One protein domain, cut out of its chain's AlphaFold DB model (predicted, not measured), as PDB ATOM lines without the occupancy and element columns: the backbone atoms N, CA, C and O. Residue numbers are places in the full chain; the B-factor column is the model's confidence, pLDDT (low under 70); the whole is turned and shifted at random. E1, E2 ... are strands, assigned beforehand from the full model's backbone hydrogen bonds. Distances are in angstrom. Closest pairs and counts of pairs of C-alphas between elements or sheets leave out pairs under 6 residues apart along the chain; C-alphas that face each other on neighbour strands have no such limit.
ATOM      1  N   ILE A   3     -34.152 -43.325   9.754       95.06
ATOM      2  CA  ILE A   3     -35.089 -43.665   8.686       95.06
ATOM      3  C   ILE A   3     -35.296 -42.431   7.817       95.06
ATOM      4  O   ILE A   3     -35.539 -41.345   8.337       95.06
ATOM      5  N   SER A   4     -35.258 -42.618   6.499       94.44
ATOM      6  CA  SER A   4     -35.636 -41.593   5.529       94.44
ATOM      7  C   SER A   4     -36.497 -42.205   4.430       94.44
ATOM      8  O   SER A   4     -36.223 -43.311   3.960       94.44
ATOM      9  N   ILE A   5     -37.552 -41.499   4.025       92.31
ATOM     10  CA  ILE A   5     -38.527 -41.960   3.032       92.31
ATOM     11  C   ILE A   5     -38.620 -40.905   1.934       92.31
ATOM     12  O   ILE A   5     -38.809 -39.731   2.244       92.31
ATOM     13  N   ASN A   6     -38.477 -41.305   0.670       90.75
ATOM     14  CA  ASN A   6     -38.656 -40.394  -0.459       90.75
ATOM     15  C   ASN A   6     -40.118 -40.381  -0.953       90.75
ATOM     16  O   ASN A   6     -40.932 -41.233  -0.589       90.75
ATOM     17  N   SER A   7     -40.441 -39.439  -1.839       89.12
ATOM     18  CA  SER A   7     -41.778 -39.285  -2.439       89.12
ATOM     19  C   SER A   7     -42.241 -40.493  -3.267       89.12
ATOM     20  O   SER A   7     -43.438 -40.669  -3.477       89.12
ATOM     21  N   ARG A   8     -41.313 -41.355  -3.705       90.06
ATOM     22  CA  ARG A   8     -41.581 -42.592  -4.459       90.06
ATOM     23  C   ARG A   8     -41.869 -43.803  -3.565       90.06
ATOM     24  O   ARG A   8     -42.152 -44.881  -4.081       90.06
ATOM     25  N   GLY A   9     -41.790 -43.653  -2.242       90.75
ATOM     26  CA  GLY A   9     -41.971 -44.755  -1.298       90.75
ATOM     27  C   GLY A   9     -40.732 -45.630  -1.105       90.75
ATOM     28  O   GLY A   9     -40.843 -46.711  -0.532       90.75
ATOM     29  N   ASN A  10     -39.546 -45.197  -1.539       92.62
ATOM     30  CA  ASN A  10     -38.300 -45.852  -1.149       92.62
ATOM     31  C   ASN A  10     -37.935 -45.436   0.278       92.62
ATOM     32  O   ASN A  10     -37.946 -44.254   0.626       92.62
ATOM     33  N   VAL A  11     -37.580 -46.415   1.101       94.12
ATOM     34  CA  VAL A  11     -37.298 -46.260   2.526       94.12
ATOM     35  C   VAL A  11     -35.859 -46.688   2.789       94.12
ATOM     36  O   VAL A  11     -35.510 -47.853   2.607       94.12
ATOM     37  N   LEU A  12     -35.030 -45.756   3.249       94.50
ATOM     38  CA  LEU A  12     -33.703 -46.042   3.779       94.50
ATOM     39  C   LEU A  12     -33.801 -46.243   5.281       94.50
ATOM     40  O   LEU A  12     -34.333 -45.389   5.988       94.50
ATOM     41  N   VAL A  13     -33.253 -47.352   5.769       95.81
ATOM     42  CA  VAL A  13     -33.173 -47.651   7.200       95.81
ATOM     43  C   VAL A  13     -31.726 -47.910   7.582       95.81
ATOM     44  O   VAL A  13     -31.152 -48.946   7.245       95.81
ATOM     45  N   GLY A  14     -31.144 -46.967   8.315       94.56
ATOM     46  CA  GLY A  14     -29.819 -47.072   8.907       94.56
ATOM     47  C   GLY A  14     -29.856 -47.781  10.261       94.56
ATOM     48  O   GLY A  14     -30.497 -47.323  11.217       94.56
ATOM     49  N   MET A  15     -29.156 -48.910  10.355       92.19
ATOM     50  CA  MET A  15     -29.058 -49.755  11.544       92.19
ATOM     51  C   MET A  15     -27.596 -49.849  12.008       92.19
ATOM     52  O   MET A  15     -26.910 -50.837  11.721       92.19
ATOM     53  N   PRO A  16     -27.102 -48.849  12.765       87.81
ATOM     54  CA  PRO A  16     -25.684 -48.759  13.112       87.81
ATOM     55  C   PRO A  16     -25.205 -49.898  14.021       87.81
ATOM     56  O   PRO A  16     -24.057 -50.312  13.912       87.81
ATOM     57  N   PHE A  17     -26.082 -50.453  14.867       83.88
ATOM     58  CA  PHE A  17     -25.747 -51.543  15.796       83.88
ATOM     59  C   PHE A  17     -25.357 -52.857  15.092       83.88
ATOM     60  O   PHE A  17     -24.605 -53.647  15.646       83.88
ATOM     61  N   ILE A  18     -25.844 -53.077  13.865       87.69
ATOM     62  CA  ILE A  18     -25.469 -54.211  12.996       87.69
ATOM     63  C   ILE A  18     -24.684 -53.758  11.760       87.69
ATOM     64  O   ILE A  18     -24.481 -54.550  10.842       87.69
ATOM     65  N   ASN A  19     -24.253 -52.492  11.734       88.56
ATOM     66  CA  ASN A  19     -23.469 -51.879  10.665       88.56
ATOM     67  C   ASN A  19     -24.077 -52.024   9.253       88.56
ATOM     68  O   ASN A  19     -23.386 -52.355   8.280       88.56
ATOM     69  N   ARG A  20     -25.395 -51.832   9.142       90.81
ATOM     70  CA  ARG A  20     -26.148 -52.097   7.908       90.81
ATOM     71  C   ARG A  20     -27.103 -50.977   7.560       90.81
ATOM     72  O   ARG A  20     -27.727 -50.383   8.435       90.81
ATOM     73  N   ILE A  21     -27.275 -50.785   6.260       93.81
ATOM     74  CA  ILE A  21     -28.320 -49.941   5.694       93.81
ATOM     75  C   ILE A  21     -29.192 -50.809   4.808       93.81
ATOM     76  O   ILE A  21     -28.693 -51.561   3.967       93.81
ATOM     77  N   TYR A  22     -30.497 -50.710   5.018       94.19
ATOM     78  CA  TYR A  22     -31.497 -51.387   4.212       94.19
ATOM     79  C   TYR A  22     -32.173 -50.379   3.300       94.19
ATOM     80  O   TYR A  22     -32.592 -49.316   3.758       94.19
ATOM     81  N   LEU A  23     -32.303 -50.750   2.031       94.44
ATOM     82  CA  LEU A  23     -33.214 -50.103   1.104       94.44
ATOM     83  C   LEU A  23     -34.460 -50.980   1.004       94.44
ATOM     84  O   LEU A  23     -34.394 -52.161   0.651       94.44
ATOM     85  N   LEU A  24     -35.592 -50.398   1.365       94.38
ATOM     86  CA  LEU A  24     -36.908 -51.012   1.293       94.38
ATOM     87  C   LEU A  24     -37.800 -50.155   0.388       94.38
ATOM     88  O   LEU A  24     -37.484 -49.002   0.103       94.38
ATOM     89  N   SER A  25     -38.935 -50.696  -0.034       93.62
ATOM     90  CA  SER A  25     -39.978 -49.945  -0.728       93.62
ATOM     91  C   SER A  25     -41.340 -50.167  -0.082       93.62
ATOM     92  O   SER A  25     -41.635 -51.236   0.460       93.62
ATOM     93  N   VAL A  26     -42.178 -49.137  -0.120       94.44
ATOM     94  CA  VAL A  26     -43.553 -49.155   0.370       94.44
ATOM     95  C   VAL A  26     -44.476 -48.575  -0.690       94.44
ATOM     96  O   VAL A  26     -44.150 -47.590  -1.347       94.44
ATOM     97  N   ASN A  27     -45.654 -49.173  -0.848       92.81
ATOM     98  CA  ASN A  27     -46.691 -48.568  -1.669       92.81
ATOM     99  C   ASN A  27     -47.314 -47.385  -0.914       92.81
ATOM    100  O   ASN A  27     -48.032 -47.585   0.066       92.81
ATOM    101  N   ILE A  28     -47.064 -46.167  -1.388       90.38
ATOM    102  CA  ILE A  28     -47.556 -44.928  -0.772       90.38
ATOM    103  C   ILE A  28     -49.083 -44.771  -0.829       90.38
ATOM    104  O   ILE A  28     -49.646 -44.126   0.050       90.38
ATOM    105  N   SER A  29     -49.774 -45.385  -1.798       92.75
ATOM    106  CA  SER A  29     -51.245 -45.337  -1.877       92.75
ATOM    107  C   SER A  29     -51.930 -46.350  -0.954       92.75
ATOM    108  O   SER A  29     -53.128 -46.255  -0.699       92.75
ATOM    109  N   GLY A  30     -51.174 -47.314  -0.420       90.12
ATOM    110  CA  GLY A  30     -51.674 -48.358   0.469       90.12
ATOM    111  C   GLY A  30     -50.548 -48.994   1.286       90.12
ATOM    112  O   GLY A  30     -50.175 -50.139   1.001       90.12
ATOM    113  N   PRO A  31     -50.005 -48.296   2.301       87.38
ATOM    114  CA  PRO A  31     -48.778 -48.686   2.995       87.38
ATOM    115  C   PRO A  31     -49.025 -49.825   3.994       87.38
ATOM    116  O   PRO A  31     -49.039 -49.635   5.204       87.38
ATOM    117  N   ARG A  32     -49.249 -51.037   3.481       92.38
ATOM    118  CA  ARG A  32     -49.521 -52.235   4.300       92.38
ATOM    119  C   ARG A  32     -48.316 -53.157   4.464       92.38
ATOM    120  O   ARG A  32     -48.317 -54.006   5.348       92.38
ATOM    121  N   LYS A  33     -47.313 -53.031   3.593       93.38
ATOM    122  CA  LYS A  33     -46.155 -53.927   3.550       93.38
ATOM    123  C   LYS A  33     -44.906 -53.177   3.103       93.38
ATOM    124  O   LYS A  33     -44.937 -52.488   2.086       93.38
ATOM    125  N   LEU A  34     -43.815 -53.377   3.838       93.75
ATOM    126  CA  LEU A  34     -42.466 -53.029   3.400       93.75
ATOM    127  C   LEU A  34     -41.892 -54.183   2.575       93.75
ATOM    128  O   LEU A  34     -41.935 -55.341   2.998       93.75
ATOM    129  N   THR A  35     -41.352 -53.866   1.406       94.31
ATOM    130  CA  THR A  35     -40.695 -54.822   0.514       94.31
ATOM    131  C   THR A  35     -39.194 -54.596   0.562       94.31
ATOM    132  O   THR A  35     -38.729 -53.467   0.456       94.31
ATOM    133  N   TYR A  36     -38.423 -55.663   0.751       94.00
ATOM    134  CA  TYR A  36     -36.967 -55.588   0.709       94.00
ATOM    135  C   TYR A  36     -36.483 -55.357  -0.726       94.00
ATOM    136  O   TYR A  36     -36.888 -56.093  -1.623       94.00
ATOM    137  N   VAL A  37     -35.608 -54.366  -0.923       92.50
ATOM    138  CA  VAL A  37     -34.961 -54.087  -2.214       92.50
ATOM    139  C   VAL A  37     -33.509 -54.551  -2.161       92.50
ATOM    140  O   VAL A  37     -33.106 -55.443  -2.905       92.50
ATOM    141  N   SER A  38     -32.720 -53.993  -1.245       93.19
ATOM    142  CA  SER A  38     -31.289 -54.282  -1.147       93.19
ATOM    143  C   SER A  38     -30.717 -53.932   0.229       93.19
ATOM    144  O   SER A  38     -31.397 -53.395   1.112       93.19
ATOM    145  N   ARG A  39     -29.437 -54.264   0.434       92.00
ATOM    146  CA  ARG A  39     -28.683 -53.898   1.636       92.00
ATOM    147  C   ARG A  39     -27.250 -53.506   1.307       92.00
ATOM    148  O   ARG A  39     -26.589 -54.158   0.494       92.00
ATOM    149  N   ASN A  40     -26.744 -52.525   2.038       90.62
ATOM    150  CA  ASN A  40     -25.329 -52.197   2.091       90.62
ATOM    151  C   ASN A  40     -24.769 -52.586   3.463       90.62
ATOM    152  O   ASN A  40     -25.317 -52.245   4.516       90.62
ATOM    153  N   THR A  41     -23.685 -53.351   3.432       86.12
ATOM    154  CA  THR A  41     -22.846 -53.618   4.595       86.12
ATOM    155  C   THR A  41     -21.684 -52.641   4.518       86.12
ATOM    156  O   THR A  41     -21.003 -52.594   3.499       86.12
ATOM    157  N   GLY A  42     -21.448 -51.854   5.571       72.44
ATOM    158  CA  GLY A  42     -20.427 -50.793   5.562       72.44
ATOM    159  C   GLY A  42     -18.989 -51.324   5.599       72.44
ATOM    160  O   GLY A  42     -18.090 -50.655   6.107       72.44
ATOM    161  N   GLY A  43     -18.768 -52.569   5.173       75.12
ATOM    162  CA  GLY A  43     -17.536 -53.305   5.395       75.12
ATOM    163  C   GLY A  43     -17.158 -53.325   6.878       75.12
ATOM    164  O   GLY A  43     -17.960 -53.705   7.734       75.12
ATOM    165  N   ARG A  44     -15.924 -52.896   7.165       65.56
ATOM    166  CA  ARG A  44     -15.346 -52.810   8.518       65.56
ATOM    167  C   ARG A  44     -15.611 -51.479   9.233       65.56
ATOM    168  O   ARG A  44     -15.132 -51.308  10.350       65.56
ATOM    169  N   SER A  45     -16.321 -50.534   8.609       68.06
ATOM    170  CA  SER A  45     -16.712 -49.298   9.304       68.06
ATOM    171  C   SER A  45     -17.610 -49.630  10.499       68.06
ATOM    172  O   SER A  45     -18.233 -50.686  10.533       68.06
ATOM    173  N   LEU A  46     -17.658 -48.760  11.502       72.44
ATOM    174  CA  LEU A  46     -18.566 -48.900  12.636       72.44
ATOM    175  C   LEU A  46     -19.590 -47.768  12.569       72.44
ATOM    176  O   LEU A  46     -19.264 -46.630  12.244       72.44
ATOM    177  N   GLY A  47     -20.847 -48.059  12.889       77.56
ATOM    178  CA  GLY A  47     -21.898 -47.044  12.836       77.56
ATOM    179  C   GLY A  47     -22.310 -46.635  11.420       77.56
ATOM    180  O   GLY A  47     -22.780 -45.512  11.243       77.56
ATOM    181  N   ASN A  48     -22.167 -47.522  10.426       84.88
ATOM    182  CA  ASN A  48     -22.750 -47.313   9.103       84.88
ATOM    183  C   ASN A  48     -24.266 -47.099   9.217       84.88
ATOM    184  O   ASN A  48     -24.967 -47.878   9.871       84.88
ATOM    185  N   GLY A  49     -24.767 -46.033   8.594       84.88
ATOM    186  CA  GLY A  49     -26.171 -45.652   8.693       84.88
ATOM    187  C   GLY A  49     -26.550 -45.097  10.063       84.88
ATOM    188  O   GLY A  49     -27.673 -45.318  10.519       84.88
ATOM    189  N   LYS A  50     -25.633 -44.394  10.747       91.00
ATOM    190  CA  LYS A  50     -25.954 -43.652  11.978       91.00
ATOM    191  C   LYS A  50     -27.112 -42.690  11.728       91.00
ATOM    192  O   LYS A  50     -28.060 -42.660  12.511       91.00
ATOM    193  N   SER A  51     -27.034 -41.961  10.618       94.75
ATOM    194  CA  SER A  51     -28.149 -41.210  10.063       94.75
ATOM    195  C   SER A  51     -28.186 -41.332   8.540       94.75
ATOM    196  O   SER A  51     -27.146 -41.532   7.913       94.75
ATOM    197  N   VAL A  52     -29.383 -41.301   7.959       95.38
ATOM    198  CA  VAL A  52     -29.623 -41.454   6.520       95.38
ATOM    199  C   VAL A  52     -30.619 -40.397   6.069       95.38
ATOM    200  O   VAL A  52     -31.551 -40.079   6.805       95.38
ATOM    201  N   ALA A  53     -30.436 -39.863   4.867       95.50
ATOM    202  CA  ALA A  53     -31.300 -38.826   4.324       95.50
ATOM    203  C   ALA A  53     -31.409 -38.944   2.797       95.50
ATOM    204  O   ALA A  53     -30.402 -39.147   2.122       95.50
ATOM    205  N   TRP A  54     -32.622 -38.818   2.258       93.75
ATOM    206  CA  TRP A  54     -32.859 -38.694   0.818       93.75
ATOM    207  C   TRP A  54     -32.708 -37.251   0.347       93.75
ATOM    208  O   TRP A  54     -33.083 -36.327   1.065       93.75
ATOM    209  N   LEU A  55     -32.205 -37.084  -0.870       91.19
ATOM    210  CA  LEU A  55     -31.958 -35.814  -1.547       91.19
ATOM    211  C   LEU A  55     -32.355 -35.932  -3.022       91.19
ATOM    212  O   LEU A  55     -32.501 -37.047  -3.533       91.19
ATOM    213  N   ASP A  56     -32.505 -34.790  -3.691       85.25
ATOM    214  CA  ASP A  56     -32.814 -34.691  -5.124       85.25
ATOM    215  C   ASP A  56     -34.039 -35.535  -5.508       85.25
ATOM    216  O   ASP A  56     -33.968 -36.479  -6.295       85.25
ATOM    217  N   ASP A  57     -35.152 -35.314  -4.798       82.25
ATOM    218  CA  ASP A  57     -36.396 -36.086  -4.941       82.25
ATOM    219  C   ASP A  57     -36.203 -37.618  -4.865       82.25
ATOM    220  O   ASP A  57     -36.961 -38.437  -5.404       82.25
ATOM    221  N   GLY A  58     -35.169 -38.035  -4.133       84.06
ATOM    222  CA  GLY A  58     -34.807 -39.422  -3.879       84.06
ATOM    223  C   GLY A  58     -33.837 -40.036  -4.887       84.06
ATOM    224  O   GLY A  58     -33.698 -41.258  -4.887       84.06
ATOM    225  N   ASN A  59     -33.230 -39.246  -5.774       87.69
ATOM    226  CA  ASN A  59     -32.183 -39.721  -6.681       87.69
ATOM    227  C   ASN A  59     -30.830 -39.825  -5.986       87.69
ATOM    228  O   ASN A  59     -29.963 -40.545  -6.462       87.69
ATOM    229  N   MET A  60     -30.661 -39.164  -4.843       90.31
ATOM    230  CA  MET A  60     -29.426 -39.201  -4.077       90.31
ATOM    231  C   MET A  60     -29.705 -39.553  -2.618       90.31
ATOM    232  O   MET A  60     -30.742 -39.201  -2.055       90.31
ATOM    233  N   ALA A  61     -28.767 -40.254  -1.991       92.62
ATOM    234  CA  ALA A  61     -28.807 -40.548  -0.565       92.62
ATOM    235  C   ALA A  61     -27.541 -40.040   0.125       92.62
ATOM    236  O   ALA A  61     -26.432 -40.285  -0.344       92.62
ATOM    237  N   ALA A  62     -27.714 -39.383   1.268       94.75
ATOM    238  CA  ALA A  62     -26.644 -39.035   2.187       94.75
ATOM    239  C   ALA A  62     -26.633 -40.019   3.359       94.75
ATOM    240  O   ALA A  62     -27.669 -40.308   3.967       94.75
ATOM    241  N   ILE A  63     -25.452 -40.540   3.679       94.38
ATOM    242  CA  ILE A  63     -25.261 -41.557   4.710       94.38
ATOM    243  C   ILE A  63     -24.176 -41.098   5.669       94.38
ATOM    244  O   ILE A  63     -23.008 -41.002   5.300       94.38
ATOM    245  N   LEU A  64     -24.561 -40.866   6.919       94.25
ATOM    246  CA  LEU A  64     -23.643 -40.530   7.995       94.25
ATOM    247  C   LEU A  64     -23.022 -41.800   8.589       94.25
ATOM    248  O   LEU A  64     -23.728 -42.691   9.078       94.25
ATOM    249  N   VAL A  65     -21.691 -41.834   8.601       91.31
ATOM    250  CA  VAL A  65     -20.861 -42.899   9.169       91.31
ATOM    251  C   VAL A  65     -19.871 -42.290  10.158       91.31
ATOM    252  O   VAL A  65     -19.324 -41.213   9.931       91.31
ATOM    253  N   ASN A  66     -19.629 -42.981  11.268       86.25
ATOM    254  CA  ASN A  66     -18.620 -42.575  12.240       86.25
ATOM    255  C   ASN A  66     -17.309 -43.327  12.005       86.25
ATOM    256  O   ASN A  66     -17.302 -44.531  11.754       86.25
ATOM    257  N   THR A  67     -16.192 -42.631  12.174       78.81
ATOM    258  CA  THR A  67     -14.878 -43.254  12.312       78.81
ATOM    259  C   THR A  67     -14.546 -43.395  13.795       78.81
ATOM    260  O   THR A  67     -14.930 -42.572  14.635       78.81
ATOM    261  N   TYR A  68     -13.860 -44.483  14.126       73.00
ATOM    262  CA  TYR A  68     -13.454 -44.792  15.489       73.00
ATOM    263  C   TYR A  68     -11.934 -44.845  15.545       73.00
ATOM    264  O   TYR A  68     -11.290 -45.347  14.621       73.00
ATOM    265  N   SER A  69     -11.373 -44.365  16.648       69.56
ATOM    266  CA  SER A  69      -9.963 -44.557  16.966       69.56
ATOM    267  C   SER A  69      -9.671 -46.017  17.344       69.56
ATOM    268  O   SER A  69     -10.577 -46.800  17.642       69.56
ATOM    269  N   LEU A  70      -8.383 -46.367  17.440       67.00
ATOM    270  CA  LEU A  70      -7.915 -47.651  17.989       67.00
ATOM    271  C   LEU A  70      -8.384 -47.904  19.437       67.00
ATOM    272  O   LEU A  70      -8.353 -49.037  19.909       67.00
ATOM    273  N   THR A  71      -8.834 -46.860  20.137       71.19
ATOM    274  CA  THR A  71      -9.402 -46.921  21.492       71.19
ATOM    275  C   THR A  71     -10.934 -46.972  21.501       71.19
ATOM    276  O   THR A  71     -11.542 -46.801  22.555       71.19
ATOM    277  N   TYR A  72     -11.572 -47.202  20.347       63.25
ATOM    278  CA  TYR A  72     -13.029 -47.247  20.169       63.25
ATOM    279  C   TYR A  72     -13.767 -45.959  20.571       63.25
ATOM    280  O   TYR A  72     -14.963 -45.983  20.866       63.25
ATOM    281  N   GLN A  73     -13.087 -44.811  20.532       65.06
ATOM    282  CA  GLN A  73     -13.717 -43.503  20.714       65.06
ATOM    283  C   GLN A  73     -14.103 -42.902  19.358       65.06
ATOM    284  O   GLN A  73     -13.393 -43.087  18.371       65.06
ATOM    285  N   TRP A  74     -15.231 -42.184  19.302       65.62
ATOM    286  CA  TRP A  74     -15.664 -41.458  18.101       65.62
ATOM    287  C   TRP A  74     -14.657 -40.357  17.780       65.62
ATOM    288  O   TRP A  74     -14.607 -39.342  18.475       65.62
ATOM    289  N   SER A  75     -13.851 -40.577  16.744       77.94
ATOM    290  CA  SER A  75     -12.762 -39.675  16.366       77.94
ATOM    291  C   SER A  75     -13.185 -38.659  15.311       77.94
ATOM    292  O   SER A  75     -12.761 -37.508  15.370       77.94
ATOM    293  N   SER A  76     -14.029 -39.065  14.359       88.44
ATOM    294  CA  SER A  76     -14.622 -38.172  13.363       88.44
ATOM    295  C   SER A  76     -15.858 -38.802  12.719       88.44
ATOM    296  O   SER A  76     -16.232 -39.943  13.003       88.44
ATOM    297  N   SER A  77     -16.504 -38.050  11.844       91.94
ATOM    298  CA  SER A  77     -17.644 -38.480  11.057       91.94
ATOM    299  C   SER A  77     -17.423 -38.157   9.584       91.94
ATOM    300  O   SER A  77     -16.736 -37.200   9.236       91.94
ATOM    301  N   GLN A  78     -18.019 -38.974   8.723       93.25
ATOM    302  CA  GLN A  78     -18.037 -38.781   7.281       93.25
ATOM    303  C   GLN A  78     -19.461 -38.952   6.762       93.25
ATOM    304  O   GLN A  78     -20.228 -39.773   7.272       93.25
ATOM    305  N   ILE A  79     -19.808 -38.185   5.738       94.50
ATOM    306  CA  ILE A  79     -21.062 -38.307   5.007       94.50
ATOM    307  C   ILE A  79     -20.730 -38.824   3.618       94.50
ATOM    308  O   ILE A  79     -19.954 -38.214   2.892       94.50
ATOM    309  N   PHE A  80     -21.324 -39.952   3.258       93.56
ATOM    310  CA  PHE A  80     -21.191 -40.553   1.941       93.56
ATOM    311  C   PHE A  80     -22.420 -40.201   1.113       93.56
ATOM    312  O   PHE A  80     -23.546 -40.455   1.549       93.56
ATOM    313  N   PHE A  81     -22.199 -39.646  -0.074       93.25
ATOM    314  CA  PHE A  81     -23.253 -39.352  -1.037       93.25
ATOM    315  C   PHE A  81     -23.302 -40.458  -2.083       93.25
ATOM    316  O   PHE A  81     -22.279 -40.783  -2.678       93.25
ATOM    317  N   TYR A  82     -24.475 -41.037  -2.312       91.56
ATOM    318  CA  TYR A  82     -24.682 -42.091  -3.303       91.56
ATOM    319  C   TYR A  82     -25.701 -41.653  -4.340       91.56
ATOM    320  O   TYR A  82     -26.747 -41.113  -3.978       91.56
ATOM    321  N   ASP A  83     -25.415 -41.965  -5.601       88.38
ATOM    322  CA  ASP A  83     -26.425 -41.987  -6.652       88.38
ATOM    323  C   ASP A  83     -27.329 -43.211  -6.456       88.38
ATOM    324  O   ASP A  83     -26.868 -44.342  -6.267       88.38
ATOM    325  N   MET A  84     -28.632 -42.969  -6.480       85.25
ATOM    326  CA  MET A  84     -29.692 -43.937  -6.243       85.25
ATOM    327  C   MET A  84     -30.605 -44.101  -7.466       85.25
ATOM    328  O   MET A  84     -31.567 -44.869  -7.391       85.25
ATOM    329  N   VAL A  85     -30.312 -43.451  -8.602       72.31
ATOM    330  CA  VAL A  85     -31.147 -43.460  -9.821       72.31
ATOM    331  C   VAL A  85     -31.402 -44.877 -10.354       72.31
ATOM    332  O   VAL A  85     -32.485 -45.162 -10.864       72.31
ATOM    333  N   SER A  86     -30.466 -45.810 -10.171       64.38
ATOM    334  CA  SER A  86     -30.633 -47.207 -10.603       64.38
ATOM    335  C   SER A  86     -31.269 -48.134  -9.553       64.38
ATOM    336  O   SER A  86     -31.438 -49.322  -9.820       64.38
ATOM    337  N   ASN A  87     -31.621 -47.642  -8.353       62.03
ATOM    338  CA  ASN A  87     -32.064 -48.453  -7.201       62.03
ATOM    339  C   ASN A  87     -31.118 -49.626  -6.851       62.03
ATOM    340  O   ASN A  87     -31.514 -50.578  -6.178       62.03
ATOM    341  N   THR A  88     -29.855 -49.578  -7.284       68.06
ATOM    342  CA  THR A  88     -28.893 -50.674  -7.099       68.06
ATOM    343  C   THR A  88     -28.074 -50.554  -5.821       68.06
ATOM    344  O   THR A  88     -27.143 -51.333  -5.640       68.06
ATOM    345  N   TYR A  89     -28.402 -49.630  -4.912       84.94
ATOM    346  CA  TYR A  89     -27.615 -49.391  -3.702       84.94
ATOM    347  C   TYR A  89     -27.368 -50.674  -2.904       84.94
ATOM    348  O   TYR A  89     -28.279 -51.255  -2.315       84.94
ATOM    349  N   ASN A  90     -26.128 -51.142  -2.894       87.56
ATOM    350  CA  ASN A  90     -25.723 -52.384  -2.258       87.56
ATOM    351  C   ASN A  90     -24.277 -52.274  -1.751       87.56
ATOM    352  O   ASN A  90     -23.697 -51.192  -1.734       87.56
ATOM    353  N   SER A  91     -23.695 -53.379  -1.283       86.69
ATOM    354  CA  SER A  91     -22.347 -53.367  -0.681       86.69
ATOM    355  C   SER A  91     -21.206 -53.112  -1.678       86.69
ATOM    356  O   SER A  91     -20.100 -52.816  -1.247       86.69
ATOM    357  N   ASN A  92     -21.471 -53.201  -2.982       87.44
ATOM    358  CA  ASN A  92     -20.527 -52.901  -4.062       87.44
ATOM    359  C   ASN A  92     -20.709 -51.481  -4.624       87.44
ATOM    360  O   ASN A  92     -19.987 -51.095  -5.539       87.44
ATOM    361  N   SER A  93     -21.691 -50.719  -4.133       88.62
ATOM    362  CA  SER A  93     -21.925 -49.351  -4.595       88.62
ATOM    363  C   SER A  93     -20.786 -48.434  -4.165       88.62
ATOM    364  O   SER A  93     -20.378 -48.439  -3.003       88.62
ATOM    365  N   THR A  94     -20.315 -47.611  -5.096       88.25
ATOM    366  CA  THR A  94     -19.326 -46.564  -4.842       88.25
ATOM    367  C   THR A  94     -20.031 -45.233  -4.575       88.25
ATOM    368  O   THR A  94     -20.986 -44.910  -5.284       88.25
ATOM    369  N   PRO A  95     -19.602 -44.457  -3.566       90.56
ATOM    370  CA  PRO A  95     -20.140 -43.121  -3.343       90.56
ATOM    371  C   PRO A  95     -19.751 -42.185  -4.498       90.56
ATOM    372  O   PRO A  95     -18.662 -42.308  -5.053       90.56
ATOM    373  N   LEU A  96     -20.623 -41.225  -4.815       90.06
ATOM    374  CA  LEU A  96     -20.324 -40.100  -5.705       90.06
ATOM    375  C   LEU A  96     -19.228 -39.212  -5.110       90.06
ATOM    376  O   LEU A  96     -18.299 -38.805  -5.795       90.06
ATOM    377  N   SER A  97     -19.353 -38.904  -3.819       92.44
ATOM    378  CA  SER A  97     -18.374 -38.131  -3.059       92.44
ATOM    379  C   SER A  97     -18.523 -38.408  -1.563       92.44
ATOM    380  O   SER A  97     -19.499 -39.022  -1.112       92.44
ATOM    381  N   VAL A  98     -17.535 -37.965  -0.791       93.75
ATOM    382  CA  VAL A  98     -17.512 -38.079   0.669       93.75
ATOM    383  C   VAL A  98     -17.217 -36.705   1.251       93.75
ATOM    384  O   VAL A  98     -16.319 -36.030   0.768       93.75
ATOM    385  N   PHE A  99     -17.947 -36.296   2.281       94.44
ATOM    386  CA  PHE A  99     -17.649 -35.106   3.073       94.44
ATOM    387  C   PHE A  99     -17.158 -35.516   4.474       94.44
ATOM    388  O   PHE A  99     -17.775 -36.394   5.084       94.44
ATOM    389  N   PRO A 100     -16.109 -34.892   5.035       94.44
ATOM    390  CA  PRO A 100     -15.222 -33.919   4.395       94.44
ATOM    391  C   PRO A 100     -14.306 -34.544   3.334       94.44
ATOM    392  O   PRO A 100     -13.991 -35.735   3.393       94.44
ATOM    393  N   ASN A 101     -13.861 -33.717   2.389       91.94
ATOM    394  CA  ASN A 101     -12.855 -34.035   1.371       91.94
ATOM    395  C   ASN A 101     -11.901 -32.843   1.188       91.94
ATOM    396  O   ASN A 101     -11.921 -31.900   1.972       91.94
ATOM    397  N   TYR A 102     -11.035 -32.904   0.178       88.81
ATOM    398  CA  TYR A 102     -10.002 -31.897  -0.044       88.81
ATOM    399  C   TYR A 102     -10.539 -30.525  -0.496       88.81
ATOM    400  O   TYR A 102      -9.878 -29.523  -0.242       88.81
ATOM    401  N   HIS A 103     -11.716 -30.471  -1.124       88.62
ATOM    402  CA  HIS A 103     -12.406 -29.229  -1.486       88.62
ATOM    403  C   HIS A 103     -13.345 -28.736  -0.384       88.62
ATOM    404  O   HIS A 103     -13.485 -27.541  -0.148       88.62
ATOM    405  N   GLN A 104     -13.997 -29.669   0.301       91.75
ATOM    406  CA  GLN A 104     -15.007 -29.419   1.317       91.75
ATOM    407  C   GLN A 104     -14.460 -29.849   2.677       91.75
ATOM    408  O   GLN A 104     -14.766 -30.932   3.190       91.75
ATOM    409  N   LEU A 105     -13.612 -28.997   3.248       91.81
ATOM    410  CA  LEU A 105     -13.035 -29.208   4.571       91.81
ATOM    411  C   LEU A 105     -14.064 -28.909   5.668       91.81
ATOM    412  O   LEU A 105     -14.998 -28.132   5.478       91.81
ATOM    413  N   VAL A 106     -13.881 -29.521   6.841       92.75
ATOM    414  CA  VAL A 106     -14.646 -29.135   8.034       92.75
ATOM    415  C   VAL A 106     -14.105 -27.789   8.530       92.75
ATOM    416  O   VAL A 106     -12.904 -27.715   8.787       92.75
ATOM    417  N   PRO A 107     -14.943 -26.748   8.675       92.31
ATOM    418  CA  PRO A 107     -14.520 -25.455   9.218       92.31
ATOM    419  C   PRO A 107     -13.970 -25.567  10.635       92.31
ATOM    420  O   PRO A 107     -14.445 -26.396  11.409       92.31
ATOM    421  N   ASP A 108     -13.050 -24.679  11.014       91.44
ATOM    422  CA  ASP A 108     -12.482 -24.650  12.368       91.44
ATOM    423  C   ASP A 108     -13.555 -24.393  13.439       91.44
ATOM    424  O   ASP A 108     -13.473 -24.901  14.559       91.44
ATOM    425  N   SER A 109     -14.592 -23.624  13.091       91.56
ATOM    426  CA  SER A 109     -15.759 -23.385  13.944       91.56
ATOM    427  C   SER A 109     -16.719 -24.583  14.065       91.56
ATOM    428  O   SER A 109     -17.672 -24.518  14.847       91.56
ATOM    429  N   PHE A 110     -16.476 -25.688  13.347       93.56
ATOM    430  CA  PHE A 110     -17.353 -26.857  13.278       93.56
ATOM    431  C   PHE A 110     -16.655 -28.133  13.769       93.56
ATOM    432  O   PHE A 110     -15.491 -28.401  13.477       93.56
ATOM    433  N   ASN A 111     -17.355 -28.974  14.530       94.00
ATOM    434  CA  ASN A 111     -16.762 -30.197  15.054       94.00
ATOM    435  C   ASN A 111     -16.713 -31.313  14.006       94.00
ATOM    436  O   ASN A 111     -17.695 -31.580  13.322       94.00
ATOM    437  N   SER A 112     -15.610 -32.066  13.976       92.19
ATOM    438  CA  SER A 112     -15.444 -33.238  13.106       92.19
ATOM    439  C   SER A 112     -16.338 -34.431  13.466       92.19
ATOM    440  O   SER A 112     -16.377 -35.406  12.718       92.19
ATOM    441  N   VAL A 113     -17.035 -34.395  14.607       92.56
ATOM    442  CA  VAL A 113     -18.010 -35.414  15.011       92.56
ATOM    443  C   VAL A 113     -19.417 -34.898  14.751       92.56
ATOM    444  O   VAL A 113     -19.883 -33.956  15.395       92.56
ATOM    445  N   PHE A 114     -20.120 -35.579  13.855       93.19
ATOM    446  CA  PHE A 114     -21.467 -35.219  13.435       93.19
ATOM    447  C   PHE A 114     -22.509 -36.040  14.193       93.19
ATOM    448  O   PHE A 114     -22.388 -37.264  14.341       93.19
ATOM    449  N   LEU A 115     -23.555 -35.384  14.688       92.38
ATOM    450  CA  LEU A 115     -24.654 -36.038  15.391       92.38
ATOM    451  C   LEU A 115     -25.720 -36.532  14.428       92.38
ATOM    452  O   LEU A 115     -26.146 -37.683  14.550       92.38
ATOM    453  N   ASN A 116     -26.140 -35.682  13.492       93.75
ATOM    454  CA  ASN A 116     -27.266 -35.977  12.622       93.75
ATOM    455  C   ASN A 116     -27.173 -35.250  11.276       93.75
ATOM    456  O   ASN A 116     -26.569 -34.185  11.176       93.75
ATOM    457  N   ILE A 117     -27.832 -35.830  10.277       95.81
ATOM    458  CA  ILE A 117     -28.143 -35.192   9.001       95.81
ATOM    459  C   ILE A 117     -29.659 -35.122   8.840       95.81
ATOM    460  O   ILE A 117     -30.372 -36.057   9.201       95.81
ATOM    461  N   ILE A 118     -30.146 -34.005   8.319       93.50
ATOM    462  CA  ILE A 118     -31.562 -33.758   8.052       93.50
ATOM    463  C   ILE A 118     -31.646 -33.176   6.649       93.50
ATOM    464  O   ILE A 118     -30.984 -32.182   6.364       93.50
ATOM    465  N   SER A 119     -32.434 -33.782   5.769       92.56
ATOM    466  CA  SER A 119     -32.623 -33.271   4.415       92.56
ATOM    467  C   SER A 119     -33.948 -32.536   4.252       92.56
ATOM    468  O   SER A 119     -34.963 -32.886   4.855       92.56
ATOM    469  N   SER A 120     -33.920 -31.512   3.405       88.06
ATOM    470  CA  SER A 120     -35.077 -31.061   2.636       88.06
ATOM    471  C   SER A 120     -35.036 -31.747   1.254       88.06
ATOM    472  O   SER A 120     -34.108 -32.517   0.991       88.06
ATOM    473  N   PRO A 121     -35.998 -31.508   0.343       81.06
ATOM    474  CA  PRO A 121     -35.947 -32.091  -1.001       81.06
ATOM    475  C   PRO A 121     -34.631 -31.818  -1.752       81.06
ATOM    476  O   PRO A 121     -34.184 -32.659  -2.528       81.06
ATOM    477  N   THR A 122     -33.988 -30.674  -1.493       84.44
ATOM    478  CA  THR A 122     -32.826 -30.200  -2.259       84.44
ATOM    479  C   THR A 122     -31.601 -29.846  -1.415       84.44
ATOM    480  O   THR A 122     -30.489 -29.862  -1.938       84.44
ATOM    481  N   SER A 123     -31.770 -29.556  -0.123       93.25
ATOM    482  CA  SER A 123     -30.687 -29.142   0.777       93.25
ATOM    483  C   SER A 123     -30.450 -30.176   1.874       93.25
ATOM    484  O   SER A 123     -31.352 -30.921   2.265       93.25
ATOM    485  N   LEU A 124     -29.245 -30.179   2.440       95.81
ATOM    486  CA  LEU A 124     -28.893 -31.018   3.584       95.81
ATOM    487  C   LEU A 124     -28.396 -30.154   4.736       95.81
ATOM    488  O   LEU A 124     -27.481 -29.359   4.575       95.81
ATOM    489  N   THR A 125     -28.967 -30.347   5.917       96.19
ATOM    490  CA  THR A 125     -28.473 -29.761   7.160       96.19
ATOM    491  C   THR A 125     -27.711 -30.813   7.952       96.19
ATOM    492  O   THR A 125     -28.210 -31.912   8.200       96.19
ATOM    493  N   LEU A 126     -26.507 -30.459   8.371       96.25
ATOM    494  CA  LEU A 126     -25.626 -31.238   9.221       96.25
ATOM    495  C   LEU A 126     -25.550 -30.591  10.602       96.25
ATOM    496  O   LEU A 126     -25.348 -29.385  10.708       96.25
ATOM    497  N   MET A 127     -25.671 -31.401  11.651       96.19
ATOM    498  CA  MET A 127     -25.494 -30.970  13.036       96.19
ATOM    499  C   MET A 127     -24.270 -31.646  13.654       96.19
ATOM    500  O   MET A 127     -24.158 -32.877  13.609       96.19
ATOM    501  N   ASP A 128     -23.375 -30.865  14.255       95.19
ATOM    502  CA  ASP A 128     -22.199 -31.381  14.962       95.19
ATOM    503  C   ASP A 128     -22.470 -31.704  16.445       95.19
ATOM    504  O   ASP A 128     -23.563 -31.473  16.965       95.19
ATOM    505  N   LYS A 129     -21.472 -32.259  17.148       93.44
ATOM    506  CA  LYS A 129     -21.586 -32.590  18.583       93.44
ATOM    507  C   LYS A 129     -21.748 -31.385  19.513       93.44
ATOM    508  O   LYS A 129     -22.156 -31.573  20.656       93.44
ATOM    509  N   SER A 130     -21.375 -30.196  19.051       94.38
ATOM    510  CA  SER A 130     -21.458 -28.938  19.793       94.38
ATOM    511  C   SER A 130     -22.792 -28.216  19.562       94.38
ATOM    512  O   SER A 130     -23.044 -27.200  20.201       94.38
ATOM    513  N   GLY A 131     -23.658 -28.747  18.690       93.88
ATOM    514  CA  GLY A 131     -24.945 -28.151  18.333       93.88
ATOM    515  C   GLY A 131     -24.864 -27.135  17.192       93.88
ATOM    516  O   GLY A 131     -25.857 -26.468  16.908       93.88
ATOM    517  N   ASN A 132     -23.717 -27.020  16.522       95.50
ATOM    518  CA  ASN A 132     -23.561 -26.165  15.354       95.50
ATOM    519  C   ASN A 132     -24.243 -26.786  14.132       95.50
ATOM    520  O   ASN A 132     -24.316 -28.011  13.995       95.50
ATOM    521  N   LEU A 133     -24.694 -25.930  13.217       95.69
ATOM    522  CA  LEU A 133     -25.402 -26.286  11.993       95.69
ATOM    523  C   LEU A 133     -24.622 -25.863  10.743       95.69
ATOM    524  O   LEU A 133     -24.241 -24.702  10.603       95.69
ATOM    525  N   LEU A 134     -24.452 -26.799   9.814       96.19
ATOM    526  CA  LEU A 134     -23.930 -26.559   8.469       96.19
ATOM    527  C   LEU A 134     -25.001 -26.934   7.443       96.19
ATOM    528  O   LEU A 134     -25.479 -28.066   7.427       96.19
ATOM    529  N   ILE A 135     -25.382 -25.988   6.593       95.50
ATOM    530  CA  ILE A 135     -26.415 -26.153   5.572       95.50
ATOM    531  C   ILE A 135     -25.748 -26.205   4.198       95.50
ATOM    532  O   ILE A 135     -25.175 -25.219   3.737       95.50
ATOM    533  N   PHE A 136     -25.868 -27.355   3.539       96.00
ATOM    534  CA  PHE A 136     -25.500 -27.562   2.147       96.00
ATOM    535  C   PHE A 136     -26.667 -27.174   1.247       96.00
ATOM    536  O   PHE A 136     -27.710 -27.838   1.246       96.00
ATOM    537  N   ASN A 137     -26.467 -26.122   0.465       94.62
ATOM    538  CA  ASN A 137     -27.358 -25.768  -0.630       94.62
ATOM    539  C   ASN A 137     -26.965 -26.535  -1.898       94.62
ATOM    540  O   ASN A 137     -25.773 -26.759  -2.134       94.62
ATOM    541  N   PRO A 138     -27.948 -26.963  -2.709       94.31
ATOM    542  CA  PRO A 138     -27.665 -27.604  -3.983       94.31
ATOM    543  C   PRO A 138     -26.941 -26.618  -4.896       94.31
ATOM    544  O   PRO A 138     -27.253 -25.431  -4.912       94.31
ATOM    545  N   THR A 139     -26.009 -27.135  -5.680       95.69
ATOM    546  CA  THR A 139     -25.277 -26.369  -6.689       95.69
ATOM    547  C   THR A 139     -25.566 -26.943  -8.074       95.69
ATOM    548  O   THR A 139     -25.804 -28.157  -8.181       95.69
ATOM    549  N   PRO A 140     -25.581 -26.114  -9.134       96.12
ATOM    550  CA  PRO A 140     -25.812 -26.574 -10.500       96.12
ATOM    551  C   PRO A 140     -24.672 -27.485 -11.006       96.12
ATOM    552  O   PRO A 140     -23.635 -27.615 -10.345       96.12
ATOM    553  N   PRO A 141     -24.832 -28.132 -12.179       95.69
ATOM    554  CA  PRO A 141     -23.745 -28.855 -12.832       95.69
ATOM    555  C   PRO A 141     -22.522 -27.951 -13.033       95.69
ATOM    556  O   PRO A 141     -22.661 -26.764 -13.322       95.69
ATOM    557  N   GLY A 142     -21.325 -28.511 -12.874       96.19
ATOM    558  CA  GLY A 142     -20.059 -27.777 -12.937       96.19
ATOM    559  C   GLY A 142     -19.688 -27.007 -11.663       96.19
ATOM    560  O   GLY A 142     -18.622 -26.395 -11.630       96.19
ATOM    561  N   PHE A 143     -20.509 -27.036 -10.609       97.25
ATOM    562  CA  PHE A 143     -20.227 -26.365  -9.334       97.25
ATOM    563  C   PHE A 143     -20.408 -27.314  -8.148       97.25
ATOM    564  O   PHE A 143     -21.262 -28.197  -8.185       97.25
ATOM    565  N   PHE A 144     -19.638 -27.121  -7.081       95.88
ATOM    566  CA  PHE A 144     -19.777 -27.836  -5.811       95.88
ATOM    567  C   PHE A 144     -20.112 -26.861  -4.670       95.88
ATOM    568  O   PHE A 144     -19.806 -25.667  -4.770       95.88
ATOM    569  N   PRO A 145     -20.751 -27.324  -3.577       95.81
ATOM    570  CA  PRO A 145     -20.997 -26.474  -2.420       95.81
ATOM    571  C   PRO A 145     -19.719 -26.332  -1.590       95.81
ATOM    572  O   PRO A 145     -19.296 -27.271  -0.914       95.81
ATOM    573  N   SER A 146     -19.118 -25.152  -1.634       95.12
ATOM    574  CA  SER A 146     -17.933 -24.787  -0.864       95.12
ATOM    575  C   SER A 146     -18.315 -24.213   0.495       95.12
ATOM    576  O   SER A 146     -19.360 -23.574   0.659       95.12
ATOM    577  N   ILE A 147     -17.472 -24.465   1.495       93.50
ATOM    578  CA  ILE A 147     -17.720 -24.058   2.875       93.50
ATOM    579  C   ILE A 147     -16.732 -22.958   3.238       93.50
ATOM    580  O   ILE A 147     -15.528 -23.184   3.295       93.50
ATOM    581  N   THR A 148     -17.256 -21.771   3.537       89.75
ATOM    582  CA  THR A 148     -16.458 -20.649   4.043       89.75
ATOM    583  C   THR A 148     -16.761 -20.432   5.522       89.75
ATOM    584  O   THR A 148     -17.919 -20.239   5.897       89.75
ATOM    585  N   ASP A 149     -15.732 -20.454   6.374       87.06
ATOM    586  CA  ASP A 149     -15.893 -20.204   7.810       87.06
ATOM    587  C   ASP A 149     -16.096 -18.708   8.083       87.06
ATOM    588  O   ASP A 149     -15.151 -17.938   8.250       87.06
ATOM    589  N   THR A 150     -17.357 -18.286   8.136       86.25
ATOM    590  CA  THR A 150     -17.728 -16.912   8.505       86.25
ATOM    591  C   THR A 150     -17.717 -16.684  10.017       86.25
ATOM    592  O   THR A 150     -18.012 -15.576  10.466       86.25
ATOM    593  N   ARG A 151     -17.412 -17.722  10.820       86.56
ATOM    594  CA  ARG A 151     -17.558 -17.754  12.289       86.56
ATOM    595  C   ARG A 151     -18.946 -17.325  12.776       86.56
ATOM    596  O   ARG A 151     -19.110 -16.913  13.924       86.56
ATOM    597  N   SER A 152     -19.941 -17.434  11.900       88.19
ATOM    598  CA  SER A 152     -21.342 -17.129  12.153       88.19
ATOM    599  C   SER A 152     -22.174 -18.387  11.931       88.19
ATOM    600  O   SER A 152     -21.888 -19.183  11.038       88.19
ATOM    601  N   MET A 153     -23.205 -18.572  12.753       90.38
ATOM    602  CA  MET A 153     -24.059 -19.758  12.751       90.38
ATOM    603  C   MET A 153     -25.484 -19.382  12.308       90.38
ATOM    604  O   MET A 153     -26.001 -18.379  12.807       90.38
ATOM    605  N   PRO A 154     -26.154 -20.157  11.431       93.25
ATOM    606  CA  PRO A 154     -25.673 -21.365  10.752       93.25
ATOM    607  C   PRO A 154     -24.604 -21.079   9.688       93.25
ATOM    608  O   PRO A 154     -24.631 -20.030   9.046       93.25
ATOM    609  N   LEU A 155     -23.703 -22.041   9.465       94.81
ATOM    610  CA  LEU A 155     -22.814 -22.030   8.302       94.81
ATOM    611  C   LEU A 155     -23.613 -22.461   7.070       94.81
ATOM    612  O   LEU A 155     -24.345 -23.449   7.121       94.81
ATOM    613  N   ILE A 156     -23.479 -21.732   5.965       94.62
ATOM    614  CA  ILE A 156     -24.207 -21.996   4.718       94.62
ATOM    615  C   ILE A 156     -23.194 -22.069   3.582       94.62
ATOM    616  O   ILE A 156     -22.325 -21.205   3.474       94.62
ATOM    617  N   THR A 157     -23.297 -23.097   2.745       95.50
ATOM    618  CA  THR A 157     -22.389 -23.277   1.609       95.50
ATOM    619  C   THR A 157     -22.670 -22.287   0.482       95.50
ATOM    620  O   THR A 157     -23.831 -21.985   0.192       95.50
ATOM    621  N   SER A 158     -21.618 -21.861  -0.210       94.81
ATOM    622  CA  SER A 158     -21.680 -21.099  -1.462       94.81
ATOM    623  C   SER A 158     -21.286 -21.973  -2.654       94.81
ATOM    624  O   SER A 158     -20.694 -23.033  -2.481       94.81
ATOM    625  N   GLU A 159     -21.603 -21.541  -3.870       96.31
ATOM    626  CA  GLU A 159     -21.227 -22.273  -5.084       96.31
ATOM    627  C   GLU A 159     -19.779 -21.965  -5.474       96.31
ATOM    628  O   GLU A 159     -19.388 -20.798  -5.541       96.31
ATOM    629  N   GLU A 160     -18.993 -22.997  -5.763       96.62
ATOM    630  CA  GLU A 160     -17.633 -22.866  -6.287       96.62
ATOM    631  C   GLU A 160     -17.448 -23.775  -7.506       96.62
ATOM    632  O   GLU A 160     -18.020 -24.863  -7.582       96.62
ATOM    633  N   ALA A 161     -16.719 -23.300  -8.517       96.94
ATOM    634  CA  ALA A 161     -16.602 -24.003  -9.789       96.94
ATOM    635  C   ALA A 161     -15.691 -25.232  -9.676       96.94
ATOM    636  O   ALA A 161     -14.630 -25.169  -9.057       96.94
ATOM    637  N   CYS A 162     -16.052 -26.323 -10.357       95.81
ATOM    638  CA  CYS A 162     -15.163 -27.474 -10.488       95.81
ATOM    639  C   CYS A 162     -13.834 -27.052 -11.126       95.81
ATOM    640  O   CYS A 162     -13.816 -26.382 -12.167       95.81
TER     641      CYS A 162
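AT A GLANCE: This is residues 3 to 162 of the 211 residues of the protein "Hypothetical protein" of Rotaria sordida (UniProt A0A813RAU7). What shape do these atoms make? Three twisted sheets follow each other like overlapping shingles, partly face to face, and the small hairpin of E12 and E13 comes after the third. E5, an edge strand of the second sheet, packs on E1, E2 and E3 of the first, and E9, an edge strand of the third, packs on E5 and E6 of the second. What is it made of? The printed part has 160 residues, with no named helix and thirteen named strands, E1 to E13 in order along the chain; the class is all strand, with under half of the residues, 79, in named elements. The sheets run E1 E2 E3 E4, E5 E6 E7 E8, E9 E10 E11 and E12 E13, all antiparallel. How closely is it built? It is compact, with a radius of gyration of the C-alphas of 15.8 A and spans of 48 by 41 by 27 A.

HOW THE PARTS SIT: How is the first sheet made? E1, residues 3 to 5, E2, residues 10 to 15, E3, residues 20 to 26, and E4, residues 34 to 41, form a meander, each strand the antiparallel neighbour of the one before. The sheet is strongly twisted, and E4 bends by 63 degrees at residue 37. Within hydrogen-bond range are N 4 and O 12 at 3.0 A for E1 and E2, N 13 and O 22 at 2.9 A for E2 and E3, and N 23 and O 38 at 2.9 A for E3 and E4. What faces it? A second meander, also strongly twisted, of E5, residues 46 to 55, E6, residues 60 to 68, E7, residues 74 to 83, and E8, residues 97 to 99, is face to face with it, their best planes 31 degrees apart; the closest C-alphas of E2 and E5 are those of Gly 14 and Gly 49, at 3.9 A. Within hydrogen-bond range are N 53 and O 62 at 2.9 A for E5 and E6, N 63 and O 80 at 2.9 A for E6 and E7, and N 79 and O 99 at 2.8 A for E7 and E8. What comes next in the stack of sheets, where sheets are face to face in turn? A third meander of E9, residues 114 to 119, E10, residues 124 to 128, and E11, residues 133 to 136, is face to face with the second, their best planes 23 degrees apart; the closest C-alphas of E5 and E9 are those of Ala 53 and Ser 119, at 5.7 A. Within hydrogen-bond range are N 118 and O 125 at 2.9 A for E9 and E10, and N 126 and O 134 at 2.8 A for E10 and E11. Where are the last strands? E12, residues 143 to 146, and E13, residues 158 to 161, form a hairpin, with N 144 and O 160 at 2.8 A. Residues 134 to 135 of E11 also pair, parallel, with residues 155 to 156.

IN THESE COORDINATES: Where does the first strand begin? C-alpha 3 of E1 is at (-35.089, -43.665, 8.686). Which strands are long? From first to last C-alpha, E7 measures 27.0 A, E6 25.9 A and E5 23.5 A; C-alpha 46, where E5 begins, is at (-18.566, -48.900, 12.636). Where does the last strand end? C-alpha 161 of E13 is at (-16.602, -24.003, -9.789).

THE WHOLE: How far does it reach? The two C-alphas farthest apart are those of Ser 29 and Thr 71, at 48.0 A. Is the printed part whole, and which links are long? It has no cut; the long links are E7 to E8, E8 to E9 and E12 to E13. Where is confidence low? The mean pLDDT of the printed part is 89.4, and residues 44 to 45, 69 to 70, 72 to 74 and 86 to 88 are under 70.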